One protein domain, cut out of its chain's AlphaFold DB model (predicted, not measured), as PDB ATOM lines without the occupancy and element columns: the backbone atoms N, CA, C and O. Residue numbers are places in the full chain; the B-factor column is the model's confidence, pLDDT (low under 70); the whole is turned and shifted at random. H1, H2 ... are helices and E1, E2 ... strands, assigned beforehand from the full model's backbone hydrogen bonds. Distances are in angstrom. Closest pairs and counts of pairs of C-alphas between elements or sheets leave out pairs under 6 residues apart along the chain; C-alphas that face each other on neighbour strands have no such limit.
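AT A GLANCE: This is residues 361 to 452 of the 944 residues of an uncharacterized protein of Caulochytrium protostelioides (UniProt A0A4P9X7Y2). Two helices, H2 and H5, run side by side the same way from a tiny two-stranded antiparallel ladder of E1 and E2, and the helical hairpin of H3 and H4 packs over them, with H3 crossing the pair. H1 sits past the strands, away from H2, H3 and H4, and the long link of residues 421 to 431 loops away to Arg 426. The printed part has 92 residues, with five named helices and two named strands in the order H1, E1, H2, H3, H4, E2, H5, and its class is mostly helix. It is compact, with a radius of gyration of the C-alphas of 13.5 A, and spans 40 by 29 by 21 A.

HOW THE PARTS SIT: H1, residues 361 to 368, touches no helix, but is near H5, residues 435 to 450, with 5 pairs of C-alphas within 10 A. E1, residues 372 to 374, and E2, residues 432 to 434, are antiparallel neighbours at 134 degrees; N 373 and O 433 are within hydrogen-bond range at 2.8 A, as are N 433 and O 373 at 2.8 A. The closest C-alphas of H1 and E2 are those of Asn 365 and Pro 434, 6.8 A apart. H2, residues 375 to 386, touches H5, which touches H2 with its residues 435 to 442 alone; the closest C-alphas of the two are those of Ile 382 and Val 442, 6.0 A apart. H2 and H5 run the same way at a shallow tilt of 33 degrees, only just short of steep. H3, residues 394 to 408, is close to but not clearly touching H2, with Leu 379 and Gln 399 the closest C-alphas at 7.4 A, at a steep tilt of 62 degrees. H3 and H4, residues 413 to 420, form a helical hairpin, opposite ways at a steep tilt of 42 degrees, with Arg 403 and Val 416 the closest C-alphas at 6.6 A. H4 and H5 are apart. Every O i to N i+4 pair is within hydrogen-bond range in H1, H3, H4 and H5; in H2, 7 of 8 are.

IN THESE COORDINATES: H1 begins at C-alpha 361, (-9.191, -34.543, -12.541), and is 10.3 A long. E1 is 6.8 A, H2 16.3 A, H3 20.6 A, H4 10.2 A and E2 6.4 A. H3 begins at C-alpha 394, (7.837, -45.878, 11.765). H5, 22.5 A long, ends at C-alpha 450, (16.372, -54.497, 0.765).

THE WHOLE: The two farthest C-alphas, of Arg 426 and Asn 451, are 43.8 A apart. The printed part has no cut. The link H4 to E2, 11 residues, is long. The mean pLDDT of the printed part is 73.7, and residues 361 to 370, 384 to 393, 422 to 430 and 451 to 452 are under 70.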
ATOM      1  N   TRP A 361     -10.443 -34.148 -13.205       49.16
ATOM      2  CA  TRP A 361      -9.191 -34.543 -12.541       49.16
ATOM      3  C   TRP A 361      -9.221 -36.004 -12.066       49.16
ATOM      4  O   TRP A 361      -8.281 -36.748 -12.328       49.16
ATOM      5  N   ASP A 362     -10.323 -36.451 -11.449       51.66
ATOM      6  CA  ASP A 362     -10.497 -37.865 -11.089       51.66
ATOM      7  C   ASP A 362     -10.552 -38.740 -12.345       51.66
ATOM      8  O   ASP A 362      -9.985 -39.821 -12.355       51.66
ATOM      9  N   ALA A 363     -11.230 -38.300 -13.410       55.69
ATOM     10  CA  ALA A 363     -11.363 -39.072 -14.643       55.69
ATOM     11  C   ALA A 363     -10.040 -39.187 -15.418       55.69
ATOM     12  O   ALA A 363      -9.766 -40.249 -15.970       55.69
ATOM     13  N   VAL A 364      -9.222 -38.129 -15.422       55.72
ATOM     14  CA  VAL A 364      -7.851 -38.124 -15.957       55.72
ATOM     15  C   VAL A 364      -6.967 -39.039 -15.112       55.72
ATOM     16  O   VAL A 364      -6.440 -40.010 -15.639       55.72
ATOM     17  N   ASN A 365      -6.919 -38.864 -13.789       51.41
ATOM     18  CA  ASN A 365      -6.129 -39.744 -12.920       51.41
ATOM     19  C   ASN A 365      -6.603 -41.207 -12.936       51.41
ATOM     20  O   ASN A 365      -5.786 -42.108 -12.790       51.41
ATOM     21  N   ILE A 366      -7.891 -41.484 -13.152       60.25
ATOM     22  CA  ILE A 366      -8.398 -42.858 -13.303       60.25
ATOM     23  C   ILE A 366      -8.052 -43.448 -14.680       60.25
ATOM     24  O   ILE A 366      -7.858 -44.660 -14.781       60.25
ATOM     25  N   ALA A 367      -7.933 -42.622 -15.723       59.16
ATOM     26  CA  ALA A 367      -7.459 -43.049 -17.039       59.16
ATOM     27  C   ALA A 367      -5.936 -43.279 -17.072       59.16
ATOM     28  O   ALA A 367      -5.490 -44.267 -17.652       59.16
ATOM     29  N   ASP A 368      -5.167 -42.407 -16.416       54.53
ATOM     30  CA  ASP A 368      -3.703 -42.367 -16.493       54.53
ATOM     31  C   ASP A 368      -3.017 -43.165 -15.363       54.53
ATOM     32  O   ASP A 368      -1.902 -43.665 -15.536       54.53
ATOM     33  N   HIS A 369      -3.660 -43.293 -14.192       52.34
ATOM     34  CA  HIS A 369      -3.052 -43.793 -12.946       52.34
ATOM     35  C   HIS A 369      -3.930 -44.780 -12.128       52.34
ATOM     36  O   HIS A 369      -3.527 -45.234 -11.054       52.34
ATOM     37  N   GLY A 370      -5.101 -45.184 -12.635       68.38
ATOM     38  CA  GLY A 370      -5.908 -46.270 -12.057       68.38
ATOM     39  C   GLY A 370      -6.812 -45.873 -10.879       68.38
ATOM     40  O   GLY A 370      -7.266 -44.737 -10.771       68.38
ATOM     41  N   GLN A 371      -7.178 -46.828 -10.015       78.81
ATOM     42  CA  GLN A 371      -8.193 -46.571  -8.985       78.81
ATOM     43  C   GLN A 371      -7.699 -45.543  -7.947       78.81
ATOM     44  O   GLN A 371      -6.567 -45.607  -7.483       78.81
ATOM     45  N   LEU A 372      -8.555 -44.608  -7.526       78.00
ATOM     46  CA  LEU A 372      -8.227 -43.695  -6.426       78.00
ATOM     47  C   LEU A 372      -8.415 -44.386  -5.064       78.00
ATOM     48  O   LEU A 372      -9.465 -44.968  -4.774       78.00
ATOM     49  N   VAL A 373      -7.395 -44.286  -4.214       80.31
ATOM     50  CA  VAL A 373      -7.292 -44.911  -2.890       80.31
ATOM     51  C   VAL A 373      -7.242 -43.810  -1.825       80.31
ATOM     52  O   VAL A 373      -6.456 -42.873  -1.944       80.31
ATOM     53  N   THR A 374      -8.046 -43.876  -0.755       83.81
ATOM     54  CA  THR A 374      -7.927 -42.870   0.324       83.81
ATOM     55  C   THR A 374      -6.548 -42.938   0.978       83.81
ATOM     56  O   THR A 374      -5.978 -44.023   1.107       83.81
ATOM     57  N   TRP A 375      -6.065 -41.822   1.535       82.75
ATOM     58  CA  TRP A 375      -4.872 -41.795   2.398       82.75
ATOM     59  C   TRP A 375      -4.886 -42.909   3.462       82.75
ATOM     60  O   TRP A 375      -3.901 -43.606   3.699       82.75
ATOM     61  N   THR A 376      -6.057 -43.151   4.059       78.25
ATOM     62  CA  THR A 376      -6.282 -44.182   5.084       78.25
ATOM     63  C   THR A 376      -6.377 -45.619   4.559       78.25
ATOM     64  O   THR A 376      -6.377 -46.540   5.379       78.25
ATOM     65  N   PHE A 377      -6.473 -45.845   3.246       80.06
ATOM     66  CA  PHE A 377      -6.337 -47.160   2.608       80.06
ATOM     67  C   PHE A 377      -4.943 -47.358   2.004       80.06
ATOM     68  O   PHE A 377      -4.361 -48.413   2.236       80.06
ATOM     69  N   ALA A 378      -4.362 -46.337   1.369       80.81
ATOM     70  CA  ALA A 378      -2.986 -46.354   0.876       80.81
ATOM     71  C   ALA A 378      -2.008 -46.674   2.013       80.81
ATOM     72  O   ALA A 378      -1.282 -47.666   1.950       80.81
ATOM     73  N   LEU A 379      -2.104 -45.945   3.135       80.31
ATOM     74  CA  LEU A 379      -1.359 -46.278   4.347       80.31
ATOM     75  C   LEU A 379      -1.649 -47.703   4.839       80.31
ATOM     76  O   LEU A 379      -0.721 -48.392   5.236       80.31
ATOM     77  N   LYS A 380      -2.897 -48.197   4.807       78.62
ATOM     78  CA  LYS A 380      -3.203 -49.579   5.242       78.62
ATOM     79  C   LYS A 380      -2.557 -50.643   4.364       78.62
ATOM     80  O   LYS A 380      -2.259 -51.706   4.903       78.62
ATOM     81  N   ASP A 381      -2.344 -50.392   3.079       71.38
ATOM     82  CA  ASP A 381      -1.722 -51.361   2.178       71.38
ATOM     83  C   ASP A 381      -0.191 -51.277   2.192       71.38
ATOM     84  O   ASP A 381       0.453 -52.322   2.318       71.38
ATOM     85  N   ILE A 382       0.383 -50.069   2.277       73.50
ATOM     86  CA  ILE A 382       1.791 -49.859   2.667       73.50
ATOM     87  C   ILE A 382       2.070 -50.591   3.991       73.50
ATOM     88  O   ILE A 382       3.022 -51.371   4.108       73.50
ATOM     89  N   TYR A 383       1.190 -50.427   4.986       72.75
ATOM     90  CA  TYR A 383       1.257 -51.160   6.246       72.75
ATOM     91  C   TYR A 383       1.017 -52.664   6.070       72.75
ATOM     92  O   TYR A 383       1.706 -53.438   6.716       72.75
ATOM     93  N   ARG A 384       0.121 -53.152   5.208       68.06
ATOM     94  CA  ARG A 384      -0.049 -54.607   5.005       68.06
ATOM     95  C   ARG A 384       1.175 -55.275   4.384       68.06
ATOM     96  O   ARG A 384       1.427 -56.433   4.714       68.06
ATOM     97  N   GLY A 385       1.952 -54.562   3.568       59.56
ATOM     98  CA  GLY A 385       3.267 -55.025   3.116       59.56
ATOM     99  C   GLY A 385       4.316 -55.085   4.237       59.56
ATOM    100  O   GLY A 385       5.143 -55.994   4.259       59.56
ATOM    101  N   SER A 386       4.262 -54.158   5.202       56.56
ATOM    102  CA  SER A 386       5.371 -53.862   6.133       56.56
ATOM    103  C   SER A 386       5.116 -54.144   7.630       56.56
ATOM    104  O   SER A 386       6.065 -54.199   8.416       56.56
ATOM    105  N   ILE A 387       3.866 -54.402   8.045       45.69
ATOM    106  CA  ILE A 387       3.399 -54.559   9.447       45.69
ATOM    107  C   ILE A 387       4.183 -55.605  10.246       45.69
ATOM    108  O   ILE A 387       4.279 -55.506  11.466       45.69
ATOM    109  N   SER A 388       4.743 -56.608   9.570       50.78
ATOM    110  CA  SER A 388       5.533 -57.673  10.195       50.78
ATOM    111  C   SER A 388       6.861 -57.184  10.792       50.78
ATOM    112  O   SER A 388       7.435 -57.885  11.625       50.78
ATOM    113  N   TYR A 389       7.373 -56.030  10.342       53.69
ATOM    114  CA  TYR A 389       8.769 -55.618  10.542       53.69
ATOM    115  C   TYR A 389       8.948 -54.195  11.092       53.69
ATOM    116  O   TYR A 389       9.972 -53.924  11.726       53.69
ATOM    117  N   LEU A 390       7.967 -53.309  10.891       54.78
ATOM    118  CA  LEU A 390       8.030 -51.909  11.325       54.78
ATOM    119  C   LEU A 390       7.493 -51.683  12.750       54.78
ATOM    120  O   LEU A 390       6.550 -52.331  13.214       54.78
ATOM    121  N   LYS A 391       8.125 -50.744  13.459       64.88
ATOM    122  CA  LYS A 391       7.796 -50.286  14.816       64.88
ATOM    123  C   LYS A 391       6.594 -49.316  14.757       64.88
ATOM    124  O   LYS A 391       6.153 -48.891  13.692       64.88
ATOM    125  N   SER A 392       6.035 -48.943  15.911       58.31
ATOM    126  CA  SER A 392       4.906 -47.994  15.976       58.31
ATOM    127  C   SER A 392       5.269 -46.575  15.524       58.31
ATOM    128  O   SER A 392       4.428 -45.923  14.914       58.31
ATOM    129  N   GLY A 393       6.498 -46.116  15.793       64.56
ATOM    130  CA  GLY A 393       6.990 -44.796  15.369       64.56
ATOM    131  C   GLY A 393       7.241 -44.687  13.863       64.56
ATOM    132  O   GLY A 393       7.048 -43.624  13.284       64.56
ATOM    133  N   ASP A 394       7.568 -45.800  13.207       70.25
ATOM    134  CA  ASP A 394       7.837 -45.878  11.765       70.25
ATOM    135  C   ASP A 394       6.590 -45.529  10.925       70.25
ATOM    136  O   ASP A 394       6.689 -45.277   9.729       70.25
ATOM    137  N   ARG A 395       5.406 -45.476  11.551       71.00
ATOM    138  CA  ARG A 395       4.164 -44.983  10.940       71.00
ATOM    139  C   ARG A 395       4.211 -43.503  10.590       71.00
ATOM    140  O   ARG A 395       3.722 -43.114   9.538       71.00
ATOM    141  N   GLU A 396       4.789 -42.691  11.467       78.25
ATOM    142  CA  GLU A 396       4.945 -41.253  11.237       78.25
ATOM    143  C   GLU A 396       5.969 -41.022  10.121       78.25
ATOM    144  O   GLU A 396       5.721 -40.224   9.226       78.25
ATOM    145  N   ILE A 397       7.048 -41.817  10.107       79.69
ATOM    146  CA  ILE A 397       8.079 -41.804   9.060       79.69
ATOM    147  C   ILE A 397       7.487 -42.210   7.703       79.69
ATOM    148  O   ILE A 397       7.670 -41.496   6.727       79.69
ATOM    149  N   LEU A 398       6.714 -43.302   7.628       81.88
ATOM    150  CA  LEU A 398       6.030 -43.699   6.389       81.88
ATOM    151  C   LEU A 398       4.981 -42.683   5.933       81.88
ATOM    152  O   LEU A 398       4.798 -42.492   4.735       81.88
ATOM    153  N   GLN A 399       4.284 -42.039   6.870       85.62
ATOM    154  CA  GLN A 399       3.330 -40.988   6.542       85.62
ATOM    155  C   GLN A 399       4.036 -39.730   6.017       85.62
ATOM    156  O   GLN A 399       3.494 -39.086   5.125       85.62
ATOM    157  N   PHE A 400       5.219 -39.399   6.537       87.12
ATOM    158  CA  PHE A 400       6.048 -38.282   6.085       87.12
ATOM    159  C   PHE A 400       6.681 -38.564   4.716       87.12
ATOM    160  O   PHE A 400       6.427 -37.813   3.783       87.12
ATOM    161  N   ALA A 401       7.343 -39.711   4.543       87.56
ATOM    162  CA  ALA A 401       7.922 -40.126   3.264       87.56
ATOM    163  C   ALA A 401       6.869 -40.240   2.142       87.56
ATOM    164  O   ALA A 401       7.153 -39.912   0.996       87.56
ATOM    165  N   LEU A 402       5.627 -40.647   2.455       88.31
ATOM    166  CA  LEU A 402       4.523 -40.626   1.486       88.31
ATOM    167  C   LEU A 402       4.082 -39.197   1.118       88.31
ATOM    168  O   LEU A 402       3.609 -38.987   0.005       88.31
ATOM    169  N   ARG A 403       4.219 -38.211   2.020       90.94
ATOM    170  CA  ARG A 403       3.995 -36.792   1.689       90.94
ATOM    171  C   ARG A 403       5.110 -36.259   0.792       90.94
ATOM    172  O   ARG A 403       4.791 -35.697  -0.246       90.94
ATOM    173  N   GLU A 404       6.371 -36.474   1.168       88.94
ATOM    174  CA  GLU A 404       7.544 -36.043   0.391       88.94
ATOM    175  C   GLU A 404       7.503 -36.615  -1.027       88.94
ATOM    176  O   GLU A 404       7.536 -35.860  -1.991       88.94
ATOM    177  N   TYR A 405       7.287 -37.926  -1.156       89.94
ATOM    178  CA  TYR A 405       7.133 -38.604  -2.443       89.94
ATOM    179  C   TYR A 405       5.984 -38.038  -3.296       89.94
ATOM    180  O   TYR A 405       6.115 -37.903  -4.508       89.94
ATOM    181  N   LEU A 406       4.845 -37.669  -2.696       88.56
ATOM    182  CA  LEU A 406       3.774 -37.006  -3.449       88.56
ATOM    183  C   LEU A 406       4.164 -35.574  -3.853       88.56
ATOM    184  O   LEU A 406       3.807 -35.152  -4.951       88.56
ATOM    185  N   GLY A 407       4.956 -34.871  -3.041       87.88
ATOM    186  CA  GLY A 407       5.607 -33.613  -3.419       87.88
ATOM    187  C   GLY A 407       6.530 -33.770  -4.633       87.88
ATOM    188  O   GLY A 407       6.385 -33.031  -5.603       87.88
ATOM    189  N   GLU A 408       7.397 -34.790  -4.642       86.25
ATOM    190  CA  GLU A 408       8.254 -35.149  -5.789       86.25
ATOM    191  C   GLU A 408       7.438 -35.479  -7.054       86.25
ATOM    192  O   GLU A 408       7.861 -35.185  -8.172       86.25
ATOM    193  N   LYS A 409       6.236 -36.053  -6.899       86.69
ATOM    194  CA  LYS A 409       5.276 -36.291  -7.996       86.69
ATOM    195  C   LYS A 409       4.414 -35.064  -8.345       86.69
ATOM    196  O   LYS A 409       3.456 -35.196  -9.105       86.69
ATOM    197  N   GLY A 410       4.734 -33.878  -7.822       87.38
ATOM    198  CA  GLY A 410       4.088 -32.607  -8.167       87.38
ATOM    199  C   GLY A 410       2.765 -32.316  -7.447       87.38
ATOM    200  O   GLY A 410       2.049 -31.391  -7.839       87.38
ATOM    201  N   PHE A 411       2.408 -33.064  -6.398       84.88
ATOM    202  CA  PHE A 411       1.253 -32.734  -5.562       84.88
ATOM    203  C   PHE A 411       1.640 -31.649  -4.556       84.88
ATOM    204  O   PHE A 411       2.522 -31.842  -3.725       84.88
ATOM    205  N   THR A 412       0.943 -30.513  -4.585       86.38
ATOM    206  CA  THR A 412       1.180 -29.426  -3.624       86.38
ATOM    207  C   THR A 412       0.801 -29.836  -2.199       86.38
ATOM    208  O   THR A 412      -0.145 -30.604  -2.001       86.38
ATOM    209  N   ASP A 413       1.464 -29.258  -1.191       83.56
ATOM    210  CA  ASP A 413       1.169 -29.520   0.229       83.56
ATOM    211  C   ASP A 413      -0.315 -29.360   0.570       83.56
ATOM    212  O   ASP A 413      -0.871 -30.151   1.326       83.56
ATOM    213  N   ALA A 414      -0.996 -28.387  -0.044       81.75
ATOM    214  CA  ALA A 414      -2.429 -28.180   0.133       81.75
ATOM    215  C   ALA A 414      -3.277 -29.350  -0.411       81.75
ATOM    216  O   ALA A 414      -4.287 -29.708   0.199       81.75
ATOM    217  N   LEU A 415      -2.896 -29.977  -1.530       80.62
ATOM    218  CA  LEU A 415      -3.565 -31.188  -2.027       80.62
ATOM    219  C   LEU A 415      -3.283 -32.378  -1.105       80.62
ATOM    220  O   LEU A 415      -4.212 -33.091  -0.723       80.62
ATOM    221  N   VAL A 416      -2.025 -32.549  -0.696       86.12
ATOM    222  CA  VAL A 416      -1.583 -33.618   0.210       86.12
ATOM    223  C   VAL A 416      -2.261 -33.502   1.583       86.12
ATOM    224  O   VAL A 416      -2.740 -34.496   2.130       86.12
ATOM    225  N   GLU A 417      -2.408 -32.298   2.136       85.81
ATOM    226  CA  GLU A 417      -3.143 -32.056   3.379       85.81
ATOM    227  C   GLU A 417      -4.632 -32.411   3.246       85.81
ATOM    228  O   GLU A 417      -5.166 -33.094   4.121       85.81
ATOM    229  N   ASN A 418      -5.281 -32.054   2.130       80.44
ATOM    230  CA  ASN A 418      -6.672 -32.434   1.838       80.44
ATOM    231  C   ASN A 418      -6.868 -33.946   1.563       80.44
ATOM    232  O   ASN A 418      -8.002 -34.432   1.598       80.44
ATOM    233  N   MET A 419      -5.795 -34.707   1.311       84.25
ATOM    234  CA  MET A 419      -5.822 -36.178   1.337       84.25
ATOM    235  C   MET A 419      -5.675 -36.724   2.766       84.25
ATOM    236  O   MET A 419      -6.369 -37.672   3.137       84.25
ATOM    237  N   VAL A 420      -4.774 -36.142   3.568       83.88
ATOM    238  CA  VAL A 420      -4.442 -36.607   4.929       83.88
ATOM    239  C   VAL A 420      -5.569 -36.319   5.921       83.88
ATOM    240  O   VAL A 420      -5.991 -37.210   6.663       83.88
ATOM    241  N   ILE A 421      -6.027 -35.068   5.970       77.56
ATOM    242  CA  ILE A 421      -7.000 -34.579   6.943       77.56
ATOM    243  C   ILE A 421      -8.392 -34.676   6.308       77.56
ATOM    244  O   ILE A 421      -8.656 -33.963   5.342       77.56
ATOM    245  N   PRO A 422      -9.316 -35.509   6.830       64.00
ATOM    246  CA  PRO A 422     -10.689 -35.521   6.341       64.00
ATOM    247  C   PRO A 422     -11.310 -34.137   6.605       64.00
ATOM    248  O   PRO A 422     -11.443 -33.746   7.770       64.00
ATOM    249  N   PRO A 423     -11.664 -33.367   5.561       60.00
ATOM    250  CA  PRO A 423     -11.935 -31.944   5.709       60.00
ATOM    251  C   PRO A 423     -13.136 -31.681   6.625       60.00
ATOM    252  O   PRO A 423     -14.180 -32.326   6.512       60.00
ATOM    253  N   ALA A 424     -12.996 -30.703   7.525       50.56
ATOM    254  CA  ALA A 424     -13.958 -30.424   8.590       50.56
ATOM    255  C   ALA A 424     -15.333 -29.973   8.047       50.56
ATOM    256  O   ALA A 424     -15.599 -28.789   7.836       50.56
ATOM    257  N   GLY A 425     -16.218 -30.942   7.803       59.06
ATOM    258  CA  GLY A 425     -17.588 -30.729   7.342       59.06
ATOM    259  C   GLY A 425     -18.181 -31.984   6.701       59.06
ATOM    260  O   GLY A 425     -17.647 -32.502   5.723       59.06
ATOM    261  N   ARG A 426     -19.321 -32.467   7.219       49.09
ATOM    262  CA  ARG A 426     -20.030 -33.630   6.651       49.09
ATOM    263  C   ARG A 426     -20.413 -33.361   5.189       49.09
ATOM    264  O   ARG A 426     -21.340 -32.596   4.939       49.09
ATOM    265  N   GLY A 427     -19.734 -34.024   4.255       56.09
ATOM    266  CA  GLY A 427     -20.022 -33.950   2.817       56.09
ATOM    267  C   GLY A 427     -18.955 -33.263   1.961       56.09
ATOM    268  O   GLY A 427     -19.104 -33.267   0.742       56.09
ATOM    269  N   LYS A 428     -17.871 -32.723   2.543       55.06
ATOM    270  CA  LYS A 428     -16.666 -32.431   1.748       55.06
ATOM    271  C   LYS A 428     -15.980 -33.760   1.365       55.06
ATOM    272  O   LYS A 428     -15.856 -34.627   2.232       55.06
ATOM    273  N   PRO A 429     -15.574 -33.953   0.098       55.41
ATOM    274  CA  PRO A 429     -14.889 -35.168  -0.338       55.41
ATOM    275  C   PRO A 429     -13.453 -35.224   0.197       55.41
ATOM    276  O   PRO A 429     -12.812 -34.186   0.340       55.41
ATOM    277  N   MET A 430     -12.937 -36.430   0.443       64.69
ATOM    278  CA  MET A 430     -11.489 -36.645   0.551       64.69
ATOM    279  C   MET A 430     -10.908 -36.838  -0.848       64.69
ATOM    280  O   MET A 430     -11.484 -37.583  -1.643       64.69
ATOM    281  N   LEU A 431      -9.755 -36.229  -1.117       77.62
ATOM    282  CA  LEU A 431      -8.945 -36.582  -2.281       77.62
ATOM    283  C   LEU A 431      -8.334 -37.981  -2.084       77.62
ATOM    284  O   LEU A 431      -7.995 -38.377  -0.965       77.62
ATOM    285  N   GLY A 432      -8.216 -38.735  -3.176       83.06
ATOM    286  CA  GLY A 432      -7.539 -40.030  -3.206       83.06
ATOM    287  C   GLY A 432      -6.159 -39.934  -3.855       83.06
ATOM    288  O   GLY A 432      -5.943 -39.103  -4.734       83.06
ATOM    289  N   ILE A 433      -5.253 -40.811  -3.437       85.81
ATOM    290  CA  ILE A 433      -3.977 -41.077  -4.108       85.81
ATOM    291  C   ILE A 433      -4.243 -42.123  -5.205       85.81
ATOM    292  O   ILE A 433      -4.947 -43.097  -4.921       85.81
ATOM    293  N   PRO A 434      -3.713 -41.987  -6.431       86.25
ATOM    294  CA  PRO A 434      -3.820 -43.037  -7.443       86.25
ATOM    295  C   PRO A 434      -3.131 -44.346  -7.029       86.25
ATOM    296  O   PRO A 434      -2.025 -44.328  -6.490       86.25
ATOM    297  N   GLU A 435      -3.768 -45.488  -7.298       82.81
ATOM    298  CA  GLU A 435      -3.280 -46.826  -6.924       82.81
ATOM    299  C   GLU A 435      -1.880 -47.101  -7.493       82.81
ATOM    300  O   GLU A 435      -1.030 -47.593  -6.753       82.81
ATOM    301  N   SER A 436      -1.580 -46.671  -8.728       80.88
ATOM    302  CA  SER A 436      -0.239 -46.828  -9.315       80.88
ATOM    303  C   SER A 436       0.858 -46.098  -8.531       80.88
ATOM    304  O   SER A 436       1.957 -46.624  -8.388       80.88
ATOM    305  N   MET A 437       0.565 -44.922  -7.964       85.00
ATOM    306  CA  MET A 437       1.519 -44.165  -7.147       85.00
ATOM    307  C   MET A 437       1.730 -44.815  -5.776       85.00
ATOM    308  O   MET A 437       2.829 -44.739  -5.230       85.00
ATOM    309  N   VAL A 438       0.710 -45.492  -5.236       85.38
ATOM    310  CA  VAL A 438       0.840 -46.309  -4.018       85.38
ATOM    311  C   VAL A 438       1.663 -47.571  -4.301       85.38
ATOM    312  O   VAL A 438       2.520 -47.921  -3.492       85.38
ATOM    313  N   GLU A 439       1.459 -48.235  -5.442       85.38
ATOM    314  CA  GLU A 439       2.260 -49.395  -5.860       85.38
ATOM    315  C   GLU A 439       3.725 -49.020  -6.147       85.38
ATOM    316  O   GLU A 439       4.636 -49.726  -5.705       85.38
ATOM    317  N   GLU A 440       3.973 -47.887  -6.813       86.50
ATOM    318  CA  GLU A 440       5.320 -47.352  -7.050       86.50
ATOM    319  C   GLU A 440       6.014 -47.005  -5.719       86.50
ATOM    320  O   GLU A 440       7.121 -47.488  -5.472       86.50
ATOM    321  N   PHE A 441       5.339 -46.296  -4.803       86.25
ATOM    322  CA  PHE A 441       5.876 -45.994  -3.469       86.25
ATOM    323  C   PHE A 441       6.178 -47.260  -2.652       86.25
ATOM    324  O   PHE A 441       7.228 -47.355  -2.022       86.25
ATOM    325  N   VAL A 442       5.300 -48.271  -2.675       84.62
ATOM    326  CA  VAL A 442       5.546 -49.566  -2.009       84.62
ATOM    327  C   VAL A 442       6.736 -50.303  -2.631       84.62
ATOM    328  O   VAL A 442       7.492 -50.958  -1.911       84.62
ATOM    329  N   THR A 443       6.937 -50.180  -3.944       83.44
ATOM    330  CA  THR A 443       8.072 -50.783  -4.658       83.44
ATOM    331  C   THR A 443       9.387 -50.084  -4.303       83.44
ATOM    332  O   THR A 443      10.356 -50.757  -3.942       83.44
ATOM    333  N   TRP A 444       9.402 -48.747  -4.300       85.75
ATOM    334  CA  TRP A 444      10.519 -47.930  -3.814       85.75
ATOM    335  C   TRP A 444      10.859 -48.244  -2.352       85.75
ATOM    336  O   TRP A 444      12.018 -48.498  -2.023       85.75
ATOM    337  N   LEU A 445       9.849 -48.344  -1.482       79.88
ATOM    338  CA  LEU A 445      10.030 -48.691  -0.072       79.88
ATOM    339  C   LEU A 445      10.621 -50.100   0.100       79.88
ATOM    340  O   LEU A 445      11.469 -50.320   0.965       79.88
ATOM    341  N   GLY A 446      10.204 -51.055  -0.739       78.31
ATOM    342  CA  GLY A 446      10.792 -52.394  -0.803       78.31
ATOM    343  C   GLY A 446      12.277 -52.358  -1.171       78.31
ATOM    344  O   GLY A 446      13.088 -52.994  -0.501       78.31
ATOM    345  N   TYR A 447      12.649 -51.556  -2.172       75.81
ATOM    346  CA  TYR A 447      14.044 -51.348  -2.566       75.81
ATOM    347  C   TYR A 447      14.868 -50.655  -1.466       75.81
ATOM    348  O   TYR A 447      16.003 -51.058  -1.200       75.81
ATOM    349  N   ALA A 448      14.302 -49.670  -0.763       71.31
ATOM    350  CA  ALA A 448      14.943 -49.020   0.381       71.31
ATOM    351  C   ALA A 448      15.176 -49.996   1.555       71.31
ATOM    352  O   ALA A 448      16.247 -49.990   2.168       71.31
ATOM    353  N   LEU A 449      14.213 -50.882   1.836       70.75
ATOM    354  CA  LEU A 449      14.334 -51.945   2.842       70.75
ATOM    355  C   LEU A 449      15.397 -52.992   2.468       70.75
ATOM    356  O   LEU A 449      16.231 -53.332   3.308       70.75
ATOM    357  N   ASP A 450      15.407 -53.481   1.223       70.88
ATOM    358  CA  ASP A 450      16.372 -54.497   0.765       70.88
ATOM    359  C   ASP A 450      17.819 -53.961   0.712       70.88
ATOM    360  O   ASP A 450      18.765 -54.717   0.952       70.88
ATOM    361  N   ASN A 451      18.003 -52.655   0.474       69.44
ATOM    362  CA  ASN A 451      19.309 -51.985   0.553       69.44
ATOM    363  C   ASN A 451      19.720 -51.567   1.979       69.44
ATOM    364  O   ASN A 451      20.866 -51.166   2.185       69.44
ATOM    365  N   GLY A 452      18.827 -51.676   2.969       61.47
ATOM    366  CA  GLY A 452      19.110 -51.305   4.359       61.47
ATOM    367  C   GLY A 452      19.091 -49.799   4.648       61.47
ATOM    368  O   GLY A 452      19.613 -49.385   5.678       61.47
TER     369      GLY A 452